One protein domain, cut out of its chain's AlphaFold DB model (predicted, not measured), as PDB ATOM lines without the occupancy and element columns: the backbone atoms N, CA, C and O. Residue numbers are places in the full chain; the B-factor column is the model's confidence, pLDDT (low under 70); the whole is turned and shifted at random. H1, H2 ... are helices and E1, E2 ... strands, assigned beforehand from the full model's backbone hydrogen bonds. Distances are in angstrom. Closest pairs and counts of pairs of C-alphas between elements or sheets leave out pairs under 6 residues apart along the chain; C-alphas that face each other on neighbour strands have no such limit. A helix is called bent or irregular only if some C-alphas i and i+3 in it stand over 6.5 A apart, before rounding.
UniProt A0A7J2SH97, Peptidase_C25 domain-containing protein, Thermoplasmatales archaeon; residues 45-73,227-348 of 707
ATOM      1  N   ILE A  45     195.197 216.760 193.457       87.75
ATOM      2  CA  ILE A  45     194.791 217.834 192.539       87.75
ATOM      3  C   ILE A  45     194.073 218.957 193.304       87.75
ATOM      4  O   ILE A  45     194.288 220.127 193.003       87.75
ATOM      5  N   ASP A  46     193.268 218.627 194.319       88.75
ATOM      6  CA  ASP A  46     192.544 219.635 195.103       88.75
ATOM      7  C   ASP A  46     193.502 220.547 195.900       88.75
ATOM      8  O   ASP A  46     193.280 221.753 195.946       88.75
ATOM      9  N   GLU A  47     194.616 220.022 196.433       92.44
ATOM     10  CA  GLU A  47     195.661 220.844 197.075       92.44
ATOM     11  C   GLU A  47     196.323 221.819 196.087       92.44
ATOM     12  O   GLU A  47     196.619 222.964 196.442       92.44
ATOM     13  N   ILE A  48     196.546 221.385 194.841       92.50
ATOM     14  CA  ILE A  48     197.084 222.245 193.777       92.50
ATOM     15  C   ILE A  48     196.081 223.352 193.454       92.50
ATOM     16  O   ILE A  48     196.470 224.515 193.361       92.50
ATOM     17  N   ILE A  49     194.799 223.009 193.307       93.38
ATOM     18  CA  ILE A  49     193.741 223.981 193.016       93.38
ATOM     19  C   ILE A  49     193.644 225.021 194.134       93.38
ATOM     20  O   ILE A  49     193.676 226.215 193.844       93.38
ATOM     21  N   ASP A  50     193.605 224.605 195.401       94.50
ATOM     22  CA  ASP A  50     193.513 225.526 196.541       94.50
ATOM     23  C   ASP A  50     194.735 226.453 196.619       94.50
ATOM     24  O   ASP A  50     194.604 227.666 196.819       94.50
ATOM     25  N   TYR A  51     195.933 225.909 196.374       95.19
ATOM     26  CA  TYR A  51     197.152 226.706 196.266       95.19
ATOM     27  C   TYR A  51     197.076 227.724 195.123       95.19
ATOM     28  O   TYR A  51     197.460 228.883 195.304       95.19
ATOM     29  N   MET A  52     196.581 227.312 193.954       95.19
ATOM     30  CA  MET A  52     196.458 228.178 192.783       95.19
ATOM     31  C   MET A  52     195.401 229.263 192.981       95.19
ATOM     32  O   MET A  52     195.677 230.412 192.647       95.19
ATOM     33  N   ILE A  53     194.252 228.958 193.588       97.06
ATOM     34  CA  ILE A  53     193.232 229.955 193.941       97.06
ATOM     35  C   ILE A  53     193.839 231.011 194.867       97.06
ATOM     36  O   ILE A  53     193.761 232.207 194.578       97.06
ATOM     37  N   TYR A  54     194.515 230.583 195.940       96.50
ATOM     38  CA  TYR A  54     195.198 231.502 196.850       96.50
ATOM     39  C   TYR A  54     196.247 232.346 196.115       96.50
ATOM     40  O   TYR A  54     196.266 233.571 196.245       96.50
ATOM     41  N   PHE A  55     197.102 231.715 195.308       95.00
ATOM     42  CA  PHE A  55     198.153 232.399 194.560       95.00
ATOM     43  C   PHE A  55     197.591 233.445 193.588       95.00
ATOM     44  O   PHE A  55     198.071 234.579 193.572       95.00
ATOM     45  N   LEU A  56     196.579 233.085 192.795       96.31
ATOM     46  CA  LEU A  56     195.969 233.971 191.807       96.31
ATOM     47  C   LEU A  56     195.260 235.146 192.486       96.31
ATOM     48  O   LEU A  56     195.505 236.288 192.100       96.31
ATOM     49  N   LYS A  57     194.491 234.907 193.558       95.81
ATOM     50  CA  LYS A  57     193.877 235.979 194.359       95.81
ATOM     51  C   LYS A  57     194.923 236.927 194.943       95.81
ATOM     52  O   LYS A  57     194.801 238.139 194.793       95.81
ATOM     53  N   GLN A  58     195.993 236.399 195.541       96.38
ATOM     54  CA  GLN A  58     197.081 237.227 196.078       96.38
ATOM     55  C   GLN A  58     197.801 238.028 194.988       96.38
ATOM     56  O   GLN A  58     198.247 239.149 195.227       96.38
ATOM     57  N   LYS A  59     197.954 237.455 193.790       96.12
ATOM     58  CA  LYS A  59     198.730 238.068 192.711       96.12
ATOM     59  C   LYS A  59     197.933 239.070 191.876       96.12
ATOM     60  O   LYS A  59     198.510 240.067 191.441       96.12
ATOM     61  N   PHE A  60     196.659 238.783 191.626       96.00
ATOM     62  CA  PHE A  60     195.818 239.482 190.652       96.00
ATOM     63  C   PHE A  60     194.525 240.057 191.247       96.00
ATOM     64  O   PHE A  60     193.848 240.826 190.572       96.00
ATOM     65  N   GLY A  61     194.191 239.733 192.498       94.56
ATOM     66  CA  GLY A  61     193.029 240.261 193.223       94.56
ATOM     67  C   GLY A  61     191.712 239.533 192.948       94.56
ATOM     68  O   GLY A  61     190.863 239.492 193.830       94.56
ATOM     69  N   LYS A  62     191.547 238.925 191.768       94.25
ATOM     70  CA  LYS A  62     190.362 238.144 191.382       94.25
ATOM     71  C   LYS A  62     190.723 236.998 190.439       94.25
ATOM     72  O   LYS A  62     191.818 236.988 189.878       94.25
ATOM     73  N   ILE A  63     189.786 236.070 190.269       97.31
ATOM     74  CA  ILE A  63     189.822 235.002 189.265       97.31
ATOM     75  C   ILE A  63     188.502 235.091 188.503       97.31
ATOM     76  O   ILE A  63     187.454 234.803 189.069       97.31
ATOM     77  N   ASP A  64     188.553 235.537 187.255       96.56
ATOM     78  CA  ASP A  64     187.397 235.739 186.371       96.56
ATOM     79  C   ASP A  64     187.437 234.852 185.117       96.56
ATOM     80  O   ASP A  64     186.656 235.040 184.181       96.56
ATOM     81  N   TYR A  65     188.341 233.869 185.116       98.50
ATOM     82  CA  TYR A  65     188.511 232.895 184.048       98.50
ATOM     83  C   TYR A  65     188.820 231.511 184.623       98.50
ATOM     84  O   TYR A  65     189.777 231.342 185.387       98.50
ATOM     85  N   ILE A  66     188.027 230.517 184.238       98.69
ATOM     86  CA  ILE A  66     188.230 229.104 184.550       98.69
ATOM     87  C   ILE A  66     188.353 228.363 183.225       98.69
ATOM     88  O   ILE A  66     187.487 228.471 182.364       98.69
ATOM     89  N   LEU A  67     189.429 227.601 183.070       98.62
ATOM     90  CA  LEU A  67     189.663 226.759 181.911       98.62
ATOM     91  C   LEU A  67     189.494 225.293 182.294       98.62
ATOM     92  O   LEU A  67     190.270 224.760 183.088       98.62
ATOM     93  N   MET A  68     188.501 224.639 181.712       98.69
ATOM     94  CA  MET A  68     188.274 223.211 181.847       98.69
ATOM     95  C   MET A  68     188.991 222.468 180.717       98.69
ATOM     96  O   MET A  68     188.823 222.801 179.547       98.69
ATOM     97  N   SER A  69     189.783 221.452 181.053       97.94
ATOM     98  CA  SER A  69     190.449 220.585 180.066       97.94
ATOM     99  C   SER A  69     190.544 219.148 180.568       97.94
ATOM    100  O   SER A  69     190.460 218.902 181.772       97.94
ATOM    101  N   ASN A  70     190.796 218.187 179.685       97.69
ATOM    102  CA  ASN A  70     190.993 216.793 180.080       97.69
ATOM    103  C   ASN A  70     192.335 216.270 179.547       97.69
ATOM    104  O   ASN A  70     192.519 216.276 178.335       97.69
ATOM    105  N   PRO A  71     193.260 215.797 180.404       95.12
ATOM    106  CA  PRO A  71     194.563 215.309 179.959       95.12
ATOM    107  C   PRO A  71     194.496 213.947 179.248       95.12
ATOM    108  O   PRO A  71     195.514 213.463 178.768       95.12
ATOM    109  N   MET A  72     193.331 213.288 179.201       96.44
ATOM    110  CA  MET A  72     193.146 212.036 178.456       96.44
ATOM    111  C   MET A  72     193.124 212.238 176.939       96.44
ATOM    112  O   MET A  72     193.174 211.257 176.199       96.44
ATOM    113  N   ASP A  73     193.117 213.485 176.472       96.50
ATOM    114  CA  ASP A  73     193.118 213.854 175.057       96.50
ATOM    115  C   ASP A  73     194.455 213.619 174.328       96.50
ATOM    116  O   ASP A  73     194.566 213.868 173.129       96.50
ATOM    117  N   CYS A 227     195.158 216.387 171.801       97.19
ATOM    118  CA  CYS A 227     196.166 217.192 172.500       97.19
ATOM    119  C   CYS A 227     195.774 218.646 172.848       97.19
ATOM    120  O   CYS A 227     196.663 219.444 173.173       97.19
ATOM    121  N   LEU A 228     194.492 219.019 172.817       97.81
ATOM    122  CA  LEU A 228     194.026 220.381 173.123       97.81
ATOM    123  C   LEU A 228     194.475 220.869 174.512       97.81
ATOM    124  O   LEU A 228     194.893 222.017 174.668       97.81
ATOM    125  N   SER A 229     194.472 219.990 175.512       96.81
ATOM    126  CA  SER A 229     194.845 220.254 176.905       96.81
ATOM    127  C   SER A 229     196.286 220.749 177.071       96.81
ATOM    128  O   SER A 229     196.603 221.446 178.040       96.81
ATOM    129  N   SER A 230     197.160 220.480 176.095       95.12
ATOM    130  CA  SER A 230     198.528 221.013 176.062       95.12
ATOM    131  C   SER A 230     198.571 222.548 175.972       95.12
ATOM    132  O   SER A 230     199.547 223.175 176.399       95.12
ATOM    133  N   LEU A 231     197.494 223.172 175.482       96.56
ATOM    134  CA  LEU A 231     197.362 224.622 175.344       96.56
ATOM    135  C   LEU A 231     196.830 225.292 176.622       96.56
ATOM    136  O   LEU A 231     196.942 226.516 176.760       96.56
ATOM    137  N   SER A 232     196.331 224.516 177.597       95.94
ATOM    138  CA  SER A 232     195.645 225.044 178.783       95.94
ATOM    139  C   SER A 232     196.491 226.034 179.580       95.94
ATOM    140  O   SER A 232     196.020 227.094 179.997       95.94
ATOM    141  N   GLY A 233     197.779 225.722 179.749       92.62
ATOM    142  CA  GLY A 233     198.720 226.579 180.470       92.62
ATOM    143  C   GLY A 233     198.904 227.957 179.830       92.62
ATOM    144  O   GLY A 233     199.066 228.942 180.548       92.62
ATOM    145  N   TYR A 234     198.866 228.048 178.498       91.25
ATOM    146  CA  TYR A 234     199.077 229.302 177.774       91.25
ATOM    147  C   TYR A 234     197.856 230.207 177.868       91.25
ATOM    148  O   TYR A 234     197.983 231.374 178.247       91.25
ATOM    149  N   LEU A 235     196.683 229.649 177.575       94.94
ATOM    150  CA  LEU A 235     195.426 230.381 177.590       94.94
ATOM    151  C   LEU A 235     195.068 230.856 179.004       94.94
ATOM    152  O   LEU A 235     194.820 232.041 179.222       94.94
ATOM    153  N   SER A 236     195.151 229.960 179.992       94.94
ATOM    154  CA  SER A 236     194.884 230.315 181.388       94.94
ATOM    155  C   SER A 236     195.878 231.356 181.907       94.94
ATOM    156  O   SER A 236     195.493 232.260 182.644       94.94
ATOM    157  N   ALA A 237     197.158 231.288 181.520       92.88
ATOM    158  CA  ALA A 237     198.138 232.291 181.934       92.88
ATOM    159  C   ALA A 237     197.866 233.676 181.327       92.88
ATOM    160  O   ALA A 237     198.076 234.678 182.014       92.88
ATOM    161  N   PHE A 238     197.406 233.742 180.072       94.38
ATOM    162  CA  PHE A 238     197.022 234.999 179.425       94.38
ATOM    163  C   PHE A 238     195.863 235.675 180.169       94.38
ATOM    164  O   PHE A 238     195.969 236.844 180.545       94.38
ATOM    165  N   HIS A 239     194.820 234.903 180.482       96.06
ATOM    166  CA  HIS A 239     193.634 235.386 181.198       96.06
ATOM    167  C   HIS A 239     193.796 235.464 182.717       96.06
ATOM    168  O   HIS A 239     192.882 235.897 183.407       96.06
ATOM    169  N   LYS A 240     194.961 235.083 183.264       96.31
ATOM    170  CA  LYS A 240     195.207 234.987 184.720       96.31
ATOM    171  C   LYS A 240     194.219 234.033 185.416       96.31
ATOM    172  O   LYS A 240     193.906 234.207 186.592       96.31
ATOM    173  N   GLY A 241     193.741 233.039 184.674       96.50
ATOM    174  CA  GLY A 241     192.709 232.104 185.086       96.50
ATOM    175  C   GLY A 241     193.223 230.890 185.852       96.50
ATOM    176  O   GLY A 241     194.432 230.672 186.000       96.50
ATOM    177  N   LEU A 242     192.266 230.082 186.300       97.94
ATOM    178  CA  LEU A 242     192.460 228.790 186.951       97.94
ATOM    179  C   LEU A 242     192.220 227.648 185.953       97.94
ATOM    180  O   LEU A 242     191.250 227.686 185.204       97.94
ATOM    181  N   ILE A 243     193.045 226.600 185.996       97.38
ATOM    182  CA  ILE A 243     192.815 225.373 185.221       97.38
ATOM    183  C   ILE A 243     192.118 224.343 186.111       97.38
ATOM    184  O   ILE A 243     192.641 223.980 187.167       97.38
ATOM    185  N   LEU A 244     190.977 223.835 185.653       96.69
ATOM    186  CA  LEU A 244     190.289 222.682 186.216       96.69
ATOM    187  C   LEU A 244     190.453 221.504 185.252       96.69
ATOM    188  O   LEU A 244     189.787 221.434 184.222       96.69
ATOM    189  N   SER A 245     191.357 220.578 185.573       94.81
ATOM    190  CA  SER A 245     191.657 219.460 184.681       94.81
ATOM    191  C   SER A 245     191.717 218.130 185.409       94.81
ATOM    192  O   SER A 245     192.441 217.991 186.397       94.81
ATOM    193  N   LYS A 246     190.920 217.168 184.930       94.62
ATOM    194  CA  LYS A 246     190.752 215.845 185.534       94.62
ATOM    195  C   LYS A 246     190.493 214.784 184.454       94.62
ATOM    196  O   LYS A 246     189.615 215.009 183.620       94.62
ATOM    197  N   PRO A 247     191.210 213.642 184.461       94.81
ATOM    198  CA  PRO A 247     190.940 212.524 183.555       94.81
ATOM    199  C   PRO A 247     189.483 212.054 183.587       94.81
ATOM    200  O   PRO A 247     188.904 211.713 182.558       94.81
ATOM    201  N   GLU A 248     188.882 212.081 184.778       95.94
ATOM    202  CA  GLU A 248     187.542 211.571 185.056       95.94
ATOM    203  C   GLU A 248     186.431 212.390 184.397       95.94
ATOM    204  O   GLU A 248     185.282 211.974 184.441       95.94
ATOM    205  N   PHE A 249     186.729 213.533 183.776       97.81
ATOM    206  CA  PHE A 249     185.723 214.282 183.024       97.81
ATOM    207  C   PHE A 249     185.295 213.575 181.734       97.81
ATOM    208  O   PHE A 249     184.185 213.820 181.269       97.81
ATOM    209  N   SER A 250     186.114 212.664 181.192       97.56
ATOM    210  CA  SER A 250     185.812 211.993 179.923       97.56
ATOM    211  C   SER A 250     184.579 211.108 180.048       97.56
ATOM    212  O   SER A 250     184.442 210.402 181.050       97.56
ATOM    213  N   PHE A 251     183.750 211.075 179.009       97.94
ATOM    214  CA  PHE A 251     182.579 210.213 178.944       97.94
ATOM    215  C   PHE A 251     182.378 209.650 177.538       97.94
ATOM    216  O   PHE A 251     182.315 210.387 176.555       97.94
ATOM    217  N   THR A 252     182.190 208.338 177.476       97.12
ATOM    218  CA  THR A 252     181.679 207.582 176.329       97.12
ATOM    219  C   THR A 252     180.980 206.339 176.867       97.12
ATOM    220  O   THR A 252     181.307 205.887 177.963       97.12
ATOM    221  N   GLY A 253     180.076 205.741 176.091       96.75
ATOM    222  CA  GLY A 253     179.553 204.409 176.385       96.75
ATOM    223  C   GLY A 253     180.694 203.405 176.567       96.75
ATOM    224  O   GLY A 253     181.615 203.336 175.746       96.75
ATOM    225  N   ASP A 254     180.660 202.667 177.672       94.62
ATOM    226  CA  ASP A 254     181.700 201.721 178.055       94.62
ATOM    227  C   ASP A 254     181.119 200.468 178.732       94.62
ATOM    228  O   ASP A 254     179.915 200.359 178.983       94.62
ATOM    229  N   GLU A 255     181.994 199.508 179.030       94.31
ATOM    230  CA  GLU A 255     181.627 198.263 179.710       94.31
ATOM    231  C   GLU A 255     180.989 198.483 181.087       94.31
ATOM    232  O   GLU A 255     180.128 197.703 181.489       94.31
ATOM    233  N   LYS A 256     181.367 199.548 181.804       94.81
ATOM    234  CA  LYS A 256     180.825 199.837 183.139       94.81
ATOM    235  C   LYS A 256     179.393 200.350 183.063       94.81
ATOM    236  O   LYS A 256     178.599 200.031 183.943       94.81
ATOM    237  N   ILE A 257     179.082 201.141 182.037       96.38
ATOM    238  CA  ILE A 257     177.727 201.621 181.751       96.38
ATOM    239  C   ILE A 257     176.861 200.469 181.225       96.38
ATOM    240  O   ILE A 257     175.689 200.372 181.581       96.38
ATOM    241  N   GLY A 258     177.435 199.571 180.415       95.12
ATOM    242  CA  GLY A 258     176.764 198.345 179.967       95.12
ATOM    243  C   GLY A 258     175.659 198.575 178.931       95.12
ATOM    244  O   GLY A 258     174.725 197.782 178.846       95.12
ATOM    245  N   VAL A 259     175.751 199.663 178.161       97.00
ATOM    246  CA  VAL A 259     174.801 200.012 177.096       97.00
ATOM    247  C   VAL A 259     175.425 199.716 175.734       97.00
ATOM    248  O   VAL A 259     176.369 200.386 175.317       97.00
ATOM    249  N   ASP A 260     174.875 198.726 175.034       96.88
ATOM    250  CA  ASP A 260     175.333 198.316 173.706       96.88
ATOM    251  C   ASP A 260     175.018 199.376 172.628       96.88
ATOM    252  O   ASP A 260     174.029 200.113 172.696       96.88
ATOM    253  N   GLY A 261     175.822 199.404 171.565       96.25
ATOM    254  CA  GLY A 261     175.623 200.262 170.395       96.25
ATOM    255  C   GLY A 261     176.661 201.364 170.251       96.25
ATOM    256  O   GLY A 261     177.805 201.207 170.660       96.25
ATOM    257  N   ILE A 262     176.293 202.457 169.584       96.81
ATOM    258  CA  ILE A 262     177.203 203.591 169.372       96.81
ATOM    259  C   ILE A 262     177.524 204.214 170.730       96.81
ATOM    260  O   ILE A 262     176.623 204.426 171.541       96.81
ATOM    261  N   VAL A 263     178.799 204.507 170.980       97.31
ATOM    262  CA  VAL A 263     179.280 204.944 172.305       97.31
ATOM    263  C   VAL A 263     179.032 206.429 172.598       97.31
ATOM    264  O   VAL A 263     179.475 206.938 173.625       97.31
ATOM    265  N   TYR A 264     178.343 207.139 171.707       96.75
ATOM    266  CA  TYR A 264     178.058 208.567 171.830       96.75
ATOM    267  C   TYR A 264     176.558 208.786 172.082       96.75
ATOM    268  O   TYR A 264     175.753 208.279 171.292       96.75
ATOM    269  N   PRO A 265     176.158 209.561 173.114       96.31
ATOM    270  CA  PRO A 265     174.741 209.750 173.444       96.31
ATOM    271  C   PRO A 265     173.914 210.350 172.308       96.31
ATOM    272  O   PRO A 265     172.760 209.982 172.115       96.31
ATOM    273  N   VAL A 266     174.535 211.195 171.482       94.62
ATOM    274  CA  VAL A 266     173.918 211.784 170.289       94.62
ATOM    275  C   VAL A 266     173.218 210.761 169.385       94.62
ATOM    276  O   VAL A 266     172.168 211.067 168.836       94.62
ATOM    277  N   SER A 267     173.743 209.539 169.265       93.31
ATOM    278  CA  SER A 267     173.180 208.472 168.425       93.31
ATOM    279  C   SER A 267     172.737 207.254 169.242       93.31
ATOM    280  O   SER A 267     172.464 206.198 168.672       93.31
ATOM    281  N   ASN A 268     172.667 207.384 170.570       95.19
ATOM    282  CA  ASN A 268     172.275 206.321 171.487       95.19
ATOM    283  C   ASN A 268     171.519 206.908 172.688       95.19
ATOM    284  O   ASN A 268     172.123 207.380 173.652       95.19
ATOM    285  N   GLU A 269     170.189 206.864 172.630       95.44
ATOM    286  CA  GLU A 269     169.304 207.461 173.642       95.44
ATOM    287  C   GLU A 269     169.539 206.904 175.052       95.44
ATOM    288  O   GLU A 269     169.439 207.634 176.034       95.44
ATOM    289  N   TYR A 270     169.948 205.638 175.158       96.69
ATOM    290  CA  TYR A 270     170.204 204.974 176.435       96.69
ATOM    291  C   TYR A 270     171.485 205.458 177.129       96.69
ATOM    292  O   TYR A 270     171.705 205.148 178.295       96.69
ATOM    293  N   LEU A 271     172.335 206.225 176.435       97.69
ATOM    294  CA  LEU A 271     173.508 206.872 177.024       97.69
ATOM    295  C   LEU A 271     173.230 208.302 177.504       97.69
ATOM    296  O   LEU A 271     174.095 208.876 178.163       97.69
ATOM    297  N   VAL A 272     172.062 208.884 177.202       97.00
ATOM    298  CA  VAL A 272     171.744 210.279 177.554       97.00
ATOM    299  C   VAL A 272     171.680 210.478 179.066       97.00
ATOM    300  O   VAL A 272     172.376 211.340 179.595       97.00
ATOM    301  N   GLU A 273     170.905 209.656 179.773       96.31
ATOM    302  CA  GLU A 273     170.782 209.740 181.233       96.31
ATOM    303  C   GLU A 273     172.131 209.485 181.941       96.31
ATOM    304  O   GLU A 273     172.564 210.368 182.686       96.31
ATOM    305  N   PRO A 274     172.887 208.403 181.643       98.00
ATOM    306  CA  PRO A 274     174.227 208.212 182.206       98.00
ATOM    307  C   PRO A 274     175.200 209.366 181.918       98.00
ATOM    308  O   PRO A 274     176.019 209.717 182.771       98.00
ATOM    309  N   CYS A 275     175.124 209.970 180.727       98.06
ATOM    310  CA  CYS A 275     175.944 211.126 180.376       98.06
ATOM    311  C   CYS A 275     175.573 212.347 181.221       98.06
ATOM    312  O   CYS A 275     176.452 212.979 181.804       98.06
ATOM    313  N   ASN A 276     174.281 212.645 181.350       97.56
ATOM    314  CA  ASN A 276     173.790 213.770 182.138       97.56
ATOM    315  C   ASN A 276     174.120 213.613 183.630       97.56
ATOM    316  O   ASN A 276     174.560 214.578 184.254       97.56
ATOM    317  N   GLU A 277     174.004 212.408 184.199       97.25
ATOM    318  CA  GLU A 277     174.449 212.122 185.573       97.25
ATOM    319  C   GLU A 277     175.957 212.339 185.761       97.25
ATOM    320  O   GLU A 277     176.417 212.765 186.825       97.25
ATOM    321  N   HIS A 278     176.752 212.022 184.739       98.25
ATOM    322  CA  HIS A 278     178.192 212.254 184.749       98.25
ATOM    323  C   HIS A 278     178.524 213.745 184.674       98.25
ATOM    324  O   HIS A 278     179.285 214.244 185.504       98.25
ATOM    325  N   VAL A 279     177.906 214.473 183.741       98.00
ATOM    326  CA  VAL A 279     178.044 215.930 183.604       98.00
ATOM    327  C   VAL A 279     177.617 216.637 184.890       98.00
ATOM    328  O   VAL A 279     178.313 217.547 185.335       98.00
ATOM    329  N   TRP A 280     176.556 216.172 185.555       96.94
ATOM    330  CA  TRP A 280     176.104 216.713 186.837       96.94
ATOM    331  C   TRP A 280     177.190 216.675 187.921       96.94
ATOM    332  O   TRP A 280     177.362 217.625 188.681       96.94
ATOM    333  N   LYS A 281     177.998 215.610 187.975       97.56
ATOM    334  CA  LYS A 281     179.125 215.519 188.924       97.56
ATOM    335  C   LYS A 281     180.233 216.520 188.591       97.56
ATOM    336  O   LYS A 281     180.873 217.056 189.497       97.56
ATOM    337  N   ILE A 282     180.465 216.780 187.302       98.25
ATOM    338  CA  ILE A 282     181.402 217.819 186.850       98.25
ATOM    339  C   ILE A 282     180.870 219.198 187.254       98.25
ATOM    340  O   ILE A 282     181.629 219.996 187.801       98.25
ATOM    341  N   HIS A 283     179.573 219.439 187.051       97.69
ATOM    342  CA  HIS A 283     178.878 220.661 187.451       97.69
ATOM    343  C   HIS A 283     179.011 220.940 188.953       97.69
ATOM    344  O   HIS A 283     179.517 221.984 189.360       97.69
ATOM    345  N   GLN A 284     178.698 219.956 189.800       96.19
ATOM    346  CA  GLN A 284     178.882 220.070 191.252       96.19
ATOM    347  C   GLN A 284     180.327 220.430 191.617       96.19
ATOM    348  O   GLN A 284     180.566 221.307 192.449       96.19
ATOM    349  N   LYS A 285     181.308 219.808 190.948       96.44
ATOM    350  CA  LYS A 285     182.718 220.130 191.179       96.44
ATOM    351  C   LYS A 285     183.065 221.556 190.757       96.44
ATOM    352  O   LYS A 285     183.854 222.209 191.433       96.44
ATOM    353  N   LEU A 286     182.505 222.037 189.653       97.69
ATOM    354  CA  LEU A 286     182.677 223.410 189.196       97.69
ATOM    355  C   LEU A 286     182.087 224.398 190.209       97.69
ATOM    356  O   LEU A 286     182.795 225.320 190.613       97.69
ATOM    357  N   ASN A 287     180.882 224.150 190.728       97.56
ATOM    358  CA  ASN A 287     180.280 224.980 191.773       97.56
ATOM    359  C   ASN A 287     181.100 224.979 193.082       97.56
ATOM    360  O   ASN A 287     181.224 226.019 193.729       97.56
ATOM    361  N   GLU A 288     181.720 223.856 193.470       96.88
ATOM    362  CA  GLU A 288     182.662 223.819 194.606       96.88
ATOM    363  C   GLU A 288     183.874 224.734 194.373       96.88
ATOM    364  O   GLU A 288     184.381 225.378 195.295       96.88
ATOM    365  N   ILE A 289     184.381 224.788 193.139       97.19
ATOM    366  CA  ILE A 289     185.480 225.688 192.783       97.19
ATOM    367  C   ILE A 289     185.004 227.138 192.788       97.19
ATOM    368  O   ILE A 289     185.690 227.997 193.344       97.19
ATOM    369  N   LEU A 290     183.818 227.412 192.247       97.94
ATOM    370  CA  LEU A 290     183.202 228.733 192.281       97.94
ATOM    371  C   LEU A 290     183.010 229.225 193.723       97.94
ATOM    372  O   LEU A 290     183.339 230.375 194.007       97.94
ATOM    373  N   SER A 291     182.593 228.376 194.667       97.56
ATOM    374  CA  SER A 291     182.472 228.777 196.077       97.56
ATOM    375  C   SER A 291     183.822 229.131 196.706       97.56
ATOM    376  O   SER A 291     183.945 230.114 197.439       97.56
ATOM    377  N   LYS A 292     184.881 228.381 196.375       96.62
ATOM    378  CA  LYS A 292     186.254 228.688 196.814       96.62
ATOM    379  C   LYS A 292     186.791 229.978 196.184       96.62
ATOM    380  O   LYS A 292     187.512 230.734 196.836       96.62
ATOM    381  N   ILE A 293     186.453 230.253 194.925       97.19
ATOM    382  CA  ILE A 293     186.844 231.488 194.234       97.19
ATOM    383  C   ILE A 293     186.128 232.705 194.828       97.19
ATOM    384  O   ILE A 293     186.769 233.740 194.995       97.19
ATOM    385  N   SER A 294     184.863 232.599 195.227       95.69
ATOM    386  CA  SER A 294     184.122 233.716 195.829       95.69
ATOM    387  C   SER A 294     184.326 233.865 197.345       95.69
ATOM    388  O   SER A 294     183.873 234.851 197.918       95.69
ATOM    389  N   ASP A 295     185.033 232.928 197.994       94.94
ATOM    390  CA  ASP A 295     185.136 232.821 199.463       94.94
ATOM    391  C   ASP A 295     183.754 232.708 200.148       94.94
ATOM    392  O   ASP A 295     183.562 233.150 201.283       94.94
ATOM    393  N   LEU A 296     182.786 232.096 199.455       94.38
ATOM    394  CA  LEU A 296     181.435 231.850 199.953       94.38
ATOM    395  C   LEU A 296     181.271 230.386 200.385       94.38
ATOM    396  O   LEU A 296     181.900 229.489 199.817       94.38
ATOM    397  N   PRO A 297     180.416 230.100 201.384       92.00
ATOM    398  CA  PRO A 297     180.049 228.725 201.685       92.00
ATOM    399  C   PRO A 297     179.326 228.111 200.482       92.00
ATOM    400  O   PRO A 297     178.523 228.782 199.833       92.00
ATOM    401  N   TYR A 298     179.589 226.830 200.214       91.94
ATOM    402  CA  TYR A 298     178.922 226.095 199.144       91.94
ATOM    403  C   TYR A 298     177.419 225.984 199.432       91.94
ATOM    404  O   TYR A 298     176.983 225.214 200.291       91.94
ATOM    405  N   ASN A 299     176.646 226.823 198.752       92.06
ATOM    406  CA  ASN A 299     175.199 226.922 198.828       92.06
ATOM    407  C   ASN A 299     174.716 227.581 197.533       92.06
ATOM    408  O   ASN A 299     175.209 228.653 197.185       92.06
ATOM    409  N   GLU A 300     173.767 226.944 196.850       90.56
ATOM    410  CA  GLU A 300     173.292 227.356 195.521       90.56
ATOM    411  C   GLU A 300     172.828 228.815 195.504       90.56
ATOM    412  O   GLU A 300     173.342 229.599 194.715       90.56
ATOM    413  N   TYR A 301     171.988 229.226 196.460       94.12
ATOM    414  CA  TYR A 301     171.506 230.608 196.556       94.12
ATOM    415  C   TYR A 301     172.638 231.641 196.676       94.12
ATOM    416  O   TYR A 301     172.629 232.650 195.974       94.12
ATOM    417  N   ASN A 302     173.638 231.389 197.528       95.75
ATOM    418  CA  ASN A 302     174.764 232.315 197.698       95.75
ATOM    419  C   ASN A 302     175.618 232.433 196.429       95.75
ATOM    420  O   ASN A 302     176.124 233.512 196.122       95.75
ATOM    421  N   LEU A 303     175.821 231.319 195.719       96.81
ATOM    422  CA  LEU A 303     176.578 231.314 194.469       96.81
ATOM    423  C   LEU A 303     175.798 232.023 193.365       96.81
ATOM    424  O   LEU A 303     176.362 232.898 192.712       96.81
ATOM    425  N   TRP A 304     174.512 231.711 193.218       96.25
ATOM    426  CA  TRP A 304     173.608 232.356 192.274       96.25
ATOM    427  C   TRP A 304     173.582 233.874 192.467       96.25
ATOM    428  O   TRP A 304     173.868 234.622 191.532       96.25
ATOM    429  N   GLU A 305     173.338 234.345 193.698       96.56
ATOM    430  CA  GLU A 305     173.267 235.777 194.027       96.56
ATOM    431  C   GLU A 305     174.585 236.501 193.712       96.56
ATOM    432  O   GLU A 305     174.582 237.648 193.258       96.56
ATOM    433  N   TYR A 306     175.719 235.831 193.915       97.50
ATOM    434  CA  TYR A 306     177.030 236.402 193.638       97.50
ATOM    435  C   TYR A 306     177.352 236.432 192.139       97.50
ATOM    436  O   TYR A 306     177.715 237.489 191.613       97.50
ATOM    437  N   TYR A 307     177.243 235.293 191.449       97.75
ATOM    438  CA  TYR A 307     177.726 235.130 190.075       97.75
ATOM    439  C   TYR A 307     176.811 235.763 189.027       97.75
ATOM    440  O   TYR A 307     177.308 236.187 187.984       97.75
ATOM    441  N   ARG A 308     175.520 235.971 189.320       95.69
ATOM    442  CA  ARG A 308     174.647 236.779 188.449       95.69
ATOM    443  C   ARG A 308     175.180 238.206 188.231       95.69
ATOM    444  O   ARG A 308     175.052 238.738 187.126       95.69
ATOM    445  N   GLU A 309     175.805 238.797 189.257       96.06
ATOM    446  CA  GLU A 309     176.391 240.148 189.221       96.06
ATOM    447  C   GLU A 309     177.914 240.131 188.985       96.06
ATOM    448  O   GLU A 309     178.483 241.124 188.533       96.06
ATOM    449  N   ASN A 310     178.587 239.013 189.281       96.94
ATOM    450  CA  ASN A 310     180.040 238.849 189.169       96.94
ATOM    451  C   ASN A 310     180.396 237.635 188.295       96.94
ATOM    452  O   ASN A 310     181.038 236.703 188.786       96.94
ATOM    453  N   PRO A 311     179.980 237.618 187.018       97.44
ATOM    454  CA  PRO A 311     180.161 236.461 186.154       97.44
ATOM    455  C   PRO A 311     181.637 236.142 185.932       97.44
ATOM    456  O   PRO A 311     182.474 237.043 185.801       97.44
ATOM    457  N   VAL A 312     181.942 234.853 185.809       98.00
ATOM    458  CA  VAL A 312     183.241 234.376 185.324       98.00
ATOM    459  C   VAL A 312     183.120 233.821 183.908       98.00
ATOM    460  O   VAL A 312     182.044 233.422 183.464       98.00
ATOM    461  N   ASN A 313     184.238 233.801 183.190       98.56
ATOM    462  CA  ASN A 313     184.344 233.124 181.905       98.56
ATOM    463  C   ASN A 313     184.774 231.676 182.139       98.56
ATOM    464  O   ASN A 313     185.812 231.426 182.750       98.56
ATOM    465  N   ILE A 314     183.989 230.731 181.641       98.88
ATOM    466  CA  ILE A 314     184.218 229.296 181.760       98.88
ATOM    467  C   ILE A 314     184.504 228.776 180.358       98.88
ATOM    468  O   ILE A 314     183.618 228.649 179.514       98.88
ATOM    469  N   ALA A 315     185.780 228.541 180.092       98.81
ATOM    470  CA  ALA A 315     186.255 228.046 178.816       98.81
ATOM    471  C   ALA A 315     186.454 226.533 178.870       98.81
ATOM    472  O   ALA A 315     187.030 226.017 179.826       98.81
ATOM    473  N   ILE A 316     186.025 225.823 177.831       98.88
ATOM    474  CA  ILE A 316     186.195 224.372 177.702       98.88
ATOM    475  C   ILE A 316     187.169 224.103 176.558       98.88
ATOM    476  O   ILE A 316     186.841 224.336 175.401       98.88
ATOM    477  N   LEU A 317     188.363 223.610 176.869       98.50
ATOM    478  CA  LEU A 317     189.412 223.273 175.903       98.50
ATOM    479  C   LEU A 317     189.520 221.751 175.791       98.50
ATOM    480  O   LEU A 317     190.408 221.117 176.365       98.50
ATOM    481  N   ALA A 318     188.512 221.175 175.140       98.00
ATOM    482  CA  ALA A 318     188.305 219.741 174.991       98.00
ATOM    483  C   ALA A 318     187.191 219.474 173.963       98.00
ATOM    484  O   ALA A 318     186.263 220.278 173.829       98.00
ATOM    485  N   ASP A 319     187.227 218.316 173.300       97.12
ATOM    486  CA  ASP A 319     186.063 217.793 172.575       97.12
ATOM    487  C   ASP A 319     184.980 217.246 173.532       97.12
ATOM    488  O   ASP A 319     185.134 217.239 174.759       97.12
ATOM    489  N   THR A 320     183.862 216.778 172.972       97.19
ATOM    490  CA  THR A 320     182.702 216.288 173.738       97.19
ATOM    491  C   THR A 320     182.876 214.888 174.336       97.19
ATOM    492  O   THR A 320     182.029 214.452 175.104       97.19
ATOM    493  N   THR A 321     183.922 214.143 173.983       97.44
ATOM    494  CA  THR A 321     184.268 212.865 174.640       97.44
ATOM    495  C   THR A 321     185.136 213.099 175.875       97.44
ATOM    496  O   THR A 321     185.120 212.317 176.824       97.44
ATOM    497  N   MET A 322     185.877 214.205 175.871       98.19
ATOM    498  CA  MET A 322     186.796 214.618 176.922       98.19
ATOM    499  C   MET A 322     186.115 215.454 178.004       98.19
ATOM    500  O   MET A 322     186.351 215.223 179.192       98.19
ATOM    501  N   ILE A 323     185.266 216.398 177.599       98.62
ATOM    502  CA  ILE A 323     184.350 217.132 178.479       98.62
ATOM    503  C   ILE A 323     182.978 217.141 177.787       98.62
ATOM    504  O   ILE A 323     182.799 217.905 176.829       98.62
ATOM    505  N   PRO A 324     182.042 216.271 178.208       98.31
ATOM    506  CA  PRO A 324     180.755 216.086 177.539       98.31
ATOM    507  C   PRO A 324     179.837 217.303 177.622       98.31
ATOM    508  O   PRO A 324     179.991 218.155 178.483       98.31
ATOM    509  N   MET A 325     178.875 217.382 176.708       98.19
ATOM    510  CA  MET A 325     177.756 218.324 176.803       98.19
ATOM    511  C   MET A 325     176.624 217.709 177.628       98.19
ATOM    512  O   MET A 325     176.498 216.485 177.685       98.19
ATOM    513  N   TYR A 326     175.771 218.550 178.214       97.25
ATOM    514  CA  TYR A 326     174.509 218.103 178.802       97.25
ATOM    515  C   TYR A 326     173.424 218.030 177.734       97.25
ATOM    516  O   TYR A 326     173.327 218.913 176.883       97.25
ATOM    517  N   TYR A 327     172.593 216.996 177.785       96.31
ATOM    518  CA  TYR A 327     171.532 216.732 176.822       96.31
ATOM    519  C   TYR A 327     170.177 217.114 177.421       96.31
ATOM    520  O   TYR A 327     169.563 216.331 178.144       96.31
ATOM    521  N   TYR A 328     169.708 218.321 177.107       95.00
ATOM    522  CA  TYR A 328     168.400 218.821 177.538       95.00
ATOM    523  C   TYR A 328     167.259 218.137 176.779       95.00
ATOM    524  O   TYR A 328     167.458 217.594 175.690       95.00
ATOM    525  N   SER A 329     166.044 218.186 177.329       91.44
ATOM    526  CA  SER A 329     164.857 217.651 176.656       91.44
ATOM    527  C   SER A 329     164.689 218.253 175.256       91.44
ATOM    528  O   SER A 329     164.844 219.460 175.053       91.44
ATOM    529  N   ASN A 330     164.385 217.402 174.275       90.69
ATOM    530  CA  ASN A 330     164.129 217.825 172.904       90.69
ATOM    531  C   ASN A 330     163.014 216.981 172.265       90.69
ATOM    532  O   ASN A 330     163.219 215.784 172.028       90.69
ATOM    533  N   PRO A 331     161.863 217.584 171.920       86.50
ATOM    534  CA  PRO A 331     160.762 216.888 171.251       86.50
ATOM    535  C   PRO A 331     161.083 216.384 169.827       86.50
ATOM    536  O   PRO A 331     160.298 215.604 169.290       86.50
ATOM    537  N   ASP A 332     162.199 216.800 169.212       84.44
ATOM    538  CA  ASP A 332     162.633 216.342 167.879       84.44
ATOM    539  C   ASP A 332     163.772 215.325 167.910       84.44
ATOM    540  O   ASP A 332     164.419 215.110 166.888       84.44
ATOM    541  N   SER A 333     164.039 214.724 169.070       89.75
ATOM    542  CA  SER A 333     165.108 213.735 169.206       89.75
ATOM    543  C   SER A 333     164.947 212.599 168.189       89.75
ATOM    544  O   SER A 333     163.885 211.977 168.086       89.75
ATOM    545  N   ASP A 334     166.013 212.317 167.443       87.69
ATOM    546  CA  ASP A 334     166.110 211.177 166.533       87.69
ATOM    547  C   ASP A 334     167.575 210.709 166.401       87.69
ATOM    548  O   ASP A 334     168.499 211.353 166.897       87.69
ATOM    549  N   TYR A 335     167.815 209.566 165.753       86.19
ATOM    550  CA  TYR A 335     169.157 208.969 165.667       86.19
ATOM    551  C   TYR A 335     170.120 209.669 164.688       86.19
ATOM    552  O   TYR A 335     171.323 209.416 164.746       86.19
ATOM    553  N   ILE A 336     169.620 210.533 163.801       84.38
ATOM    554  CA  ILE A 336     170.394 211.268 162.789       84.38
ATOM    555  C   ILE A 336     170.678 212.696 163.268       84.38
ATOM    556  O   ILE A 336     171.830 213.138 163.284       84.38
ATOM    557  N   SER A 337     169.641 213.438 163.654       84.75
ATOM    558  CA  SER A 337     169.750 214.809 164.152       84.75
ATOM    559  C   SER A 337     170.403 214.842 165.526       84.75
ATOM    560  O   SER A 337     171.317 215.636 165.748       84.75
ATOM    561  N   GLY A 338     170.069 213.880 166.378       90.81
ATOM    562  CA  GLY A 338     170.671 213.674 167.678       90.81
ATOM    563  C   GLY A 338     169.626 213.544 168.777       90.81
ATOM    564  O   GLY A 338     168.545 214.127 168.707       90.81
ATOM    565  N   GLN A 339     169.976 212.808 169.823       93.75
ATOM    566  CA  GLN A 339     169.178 212.731 171.043       93.75
ATOM    567  C   GLN A 339     169.319 214.021 171.856       93.75
ATOM    568  O   GLN A 339     170.405 214.608 171.889       93.75
ATOM    569  N   GLY A 340     168.233 214.472 172.490       93.94
ATOM    570  CA  GLY A 340     168.205 215.671 173.333       93.94
ATOM    571  C   GLY A 340     168.651 216.951 172.615       93.94
ATOM    572  O   GLY A 340     168.766 216.996 171.391       93.94
ATOM    573  N   THR A 341     168.919 218.002 173.382       95.06
ATOM    574  CA  THR A 341     169.619 219.213 172.940       95.06
ATOM    575  C   THR A 341     170.936 219.281 173.677       95.06
ATOM    576  O   THR A 341     170.964 219.632 174.853       95.06
ATOM    577  N   ALA A 342     172.021 218.910 173.007       96.56
ATOM    578  CA  ALA A 342     173.340 218.997 173.606       96.56
ATOM    579  C   ALA A 342     173.784 220.450 173.733       96.56
ATOM    580  O   ALA A 342     173.692 221.218 172.773       96.56
ATOM    581  N   SER A 343     174.244 220.821 174.922       97.38
ATOM    582  CA  SER A 343     174.667 222.178 175.226       97.38
ATOM    583  C   SER A 343     175.703 222.219 176.344       97.38
ATOM    584  O   SER A 343     175.702 221.388 177.254       97.38
ATOM    585  N   ASP A 344     176.546 223.247 176.291       98.44
ATOM    586  CA  ASP A 344     177.460 223.621 177.372       98.44
ATOM    587  C   ASP A 344     176.802 224.565 178.405       98.44
ATOM    588  O   ASP A 344     177.471 225.005 179.336       98.44
ATOM    589  N   PHE A 345     175.503 224.880 178.261       97.56
ATOM    590  CA  PHE A 345     174.757 225.794 179.147       97.56
ATOM    591  C   PHE A 345     174.922 225.451 180.633       97.56
ATOM    592  O   PHE A 345     175.199 226.347 181.426       97.56
ATOM    593  N   ILE A 346     174.865 224.160 180.982       97.00
ATOM    594  CA  ILE A 346     174.990 223.677 182.366       97.00
ATOM    595  C   ILE A 346     176.275 224.139 183.057       97.00
ATOM    596  O   ILE A 346     176.302 224.298 184.266       97.00
ATOM    597  N   TYR A 347     177.358 224.365 182.310       98.44
ATOM    598  CA  TYR A 347     178.623 224.798 182.900       98.44
ATOM    599  C   TYR A 347     178.600 226.269 183.318       98.44
ATOM    600  O   TYR A 347     179.497 226.709 184.030       98.44
ATOM    601  N   GLY A 348     177.615 227.039 182.850       97.75
ATOM    602  CA  GLY A 348     177.437 228.451 183.174       97.75
ATOM    603  C   GLY A 348     176.304 228.729 184.155       97.75
ATOM    604  O   GLY A 348     176.257 229.834 184.691       97.75
TER     605      GLY A 348
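This is residues 45 to 73 and 227 to 348 of the 707 residues of the protein "Peptidase_C25 domain-containing protein" of Thermoplasmatales archaeon (UniProt A0A7J2SH97). A small parallel three-stranded sheet, E2 E1 E3, is covered on one face by H2, with H1 packed by the edge strand E2. The long helix H3 grazes this sheet near its own last residues and reaches away to a small hairpin of E4 and E5, which packs on H3 through E4; H4 packs at a steep angle near the last residues of H3. The printed part has 151 residues with four named helices and five named strands, in the order H1 E1 H2 E2 H3 H4 E3 E4 E5; the class is mixed, helices and strands. It is compact, with a radius of gyration of the C-alphas of 16.7 A and spans of 50 by 34 by 24 A.

The sheet holds E2, residues 242 to 245, 9.6 A; E1, residues 65 to 69, 13.1 A; and E3, residues 313 to 317, 12.6 A. H1, residues 45 to 60, 21.8 A, begins at C-alpha 45 (194.791, 217.834, 192.539). H2 is residues 228 to 239, 17.0 A, and is irregular: C-alphas 230 and 233 are 7.1 A apart. H3, residues 269 to 294, 37.4 A, is only just irregular: C-alphas 270 and 273 are 6.8 A apart. H4 is residues 300 to 307, 10.5 A. E4, residues 326 to 328, and E5, residues 341 to 343, are 6.3 A each; E5 ends at C-alpha 343 (174.667, 222.178, 175.226).

E1 is parallel to E3, with N 66 and O 313 2.8 A apart, and to E2, with N 67 and O 242 2.8 A apart. H2 makes two layers with this sheet, helix over strands: its height over the sheet is 8.4 A, and it runs along E1 at 7 degrees on the local plane. E2, H3 H4, E3 is a split strand-helix-strand unit, E1 lying between its two parallel strands, with a right-handed crossover. H1, by residues 45 to 56, and H3, by residues 285 to 293, only graze the sheet. H1 and H3 only just touch, with 3 pairs of C-alphas within 8 A, the closest Ile 53 and Ile 293 at 6.6 A. H3 touches H4 at a steep tilt of 65 degrees, the closest C-alphas being Ser 291 and Leu 303, 6.6 A apart. The closest C-alphas of H3 and E4 are Asn 276 and Tyr 326, 5.5 A apart. E4 and E5 form an antiparallel hairpin, with N 341 and O 328 2.8 A apart. Every O i to N i+4 pair is within hydrogen-bond range in H1 and H4, against 5 of 8 in H2 and 20 of 22 in H3.

The C-alphas farthest apart, Gln 58 and Asp 334, are 50.1 A apart. Residues 74 to 226 are not printed, and C-alphas 73 and 227 are 5.2 A apart across the cut. The links E2 to H3 and E4 to E5 are long. No printed residue is under 70 in pLDDT.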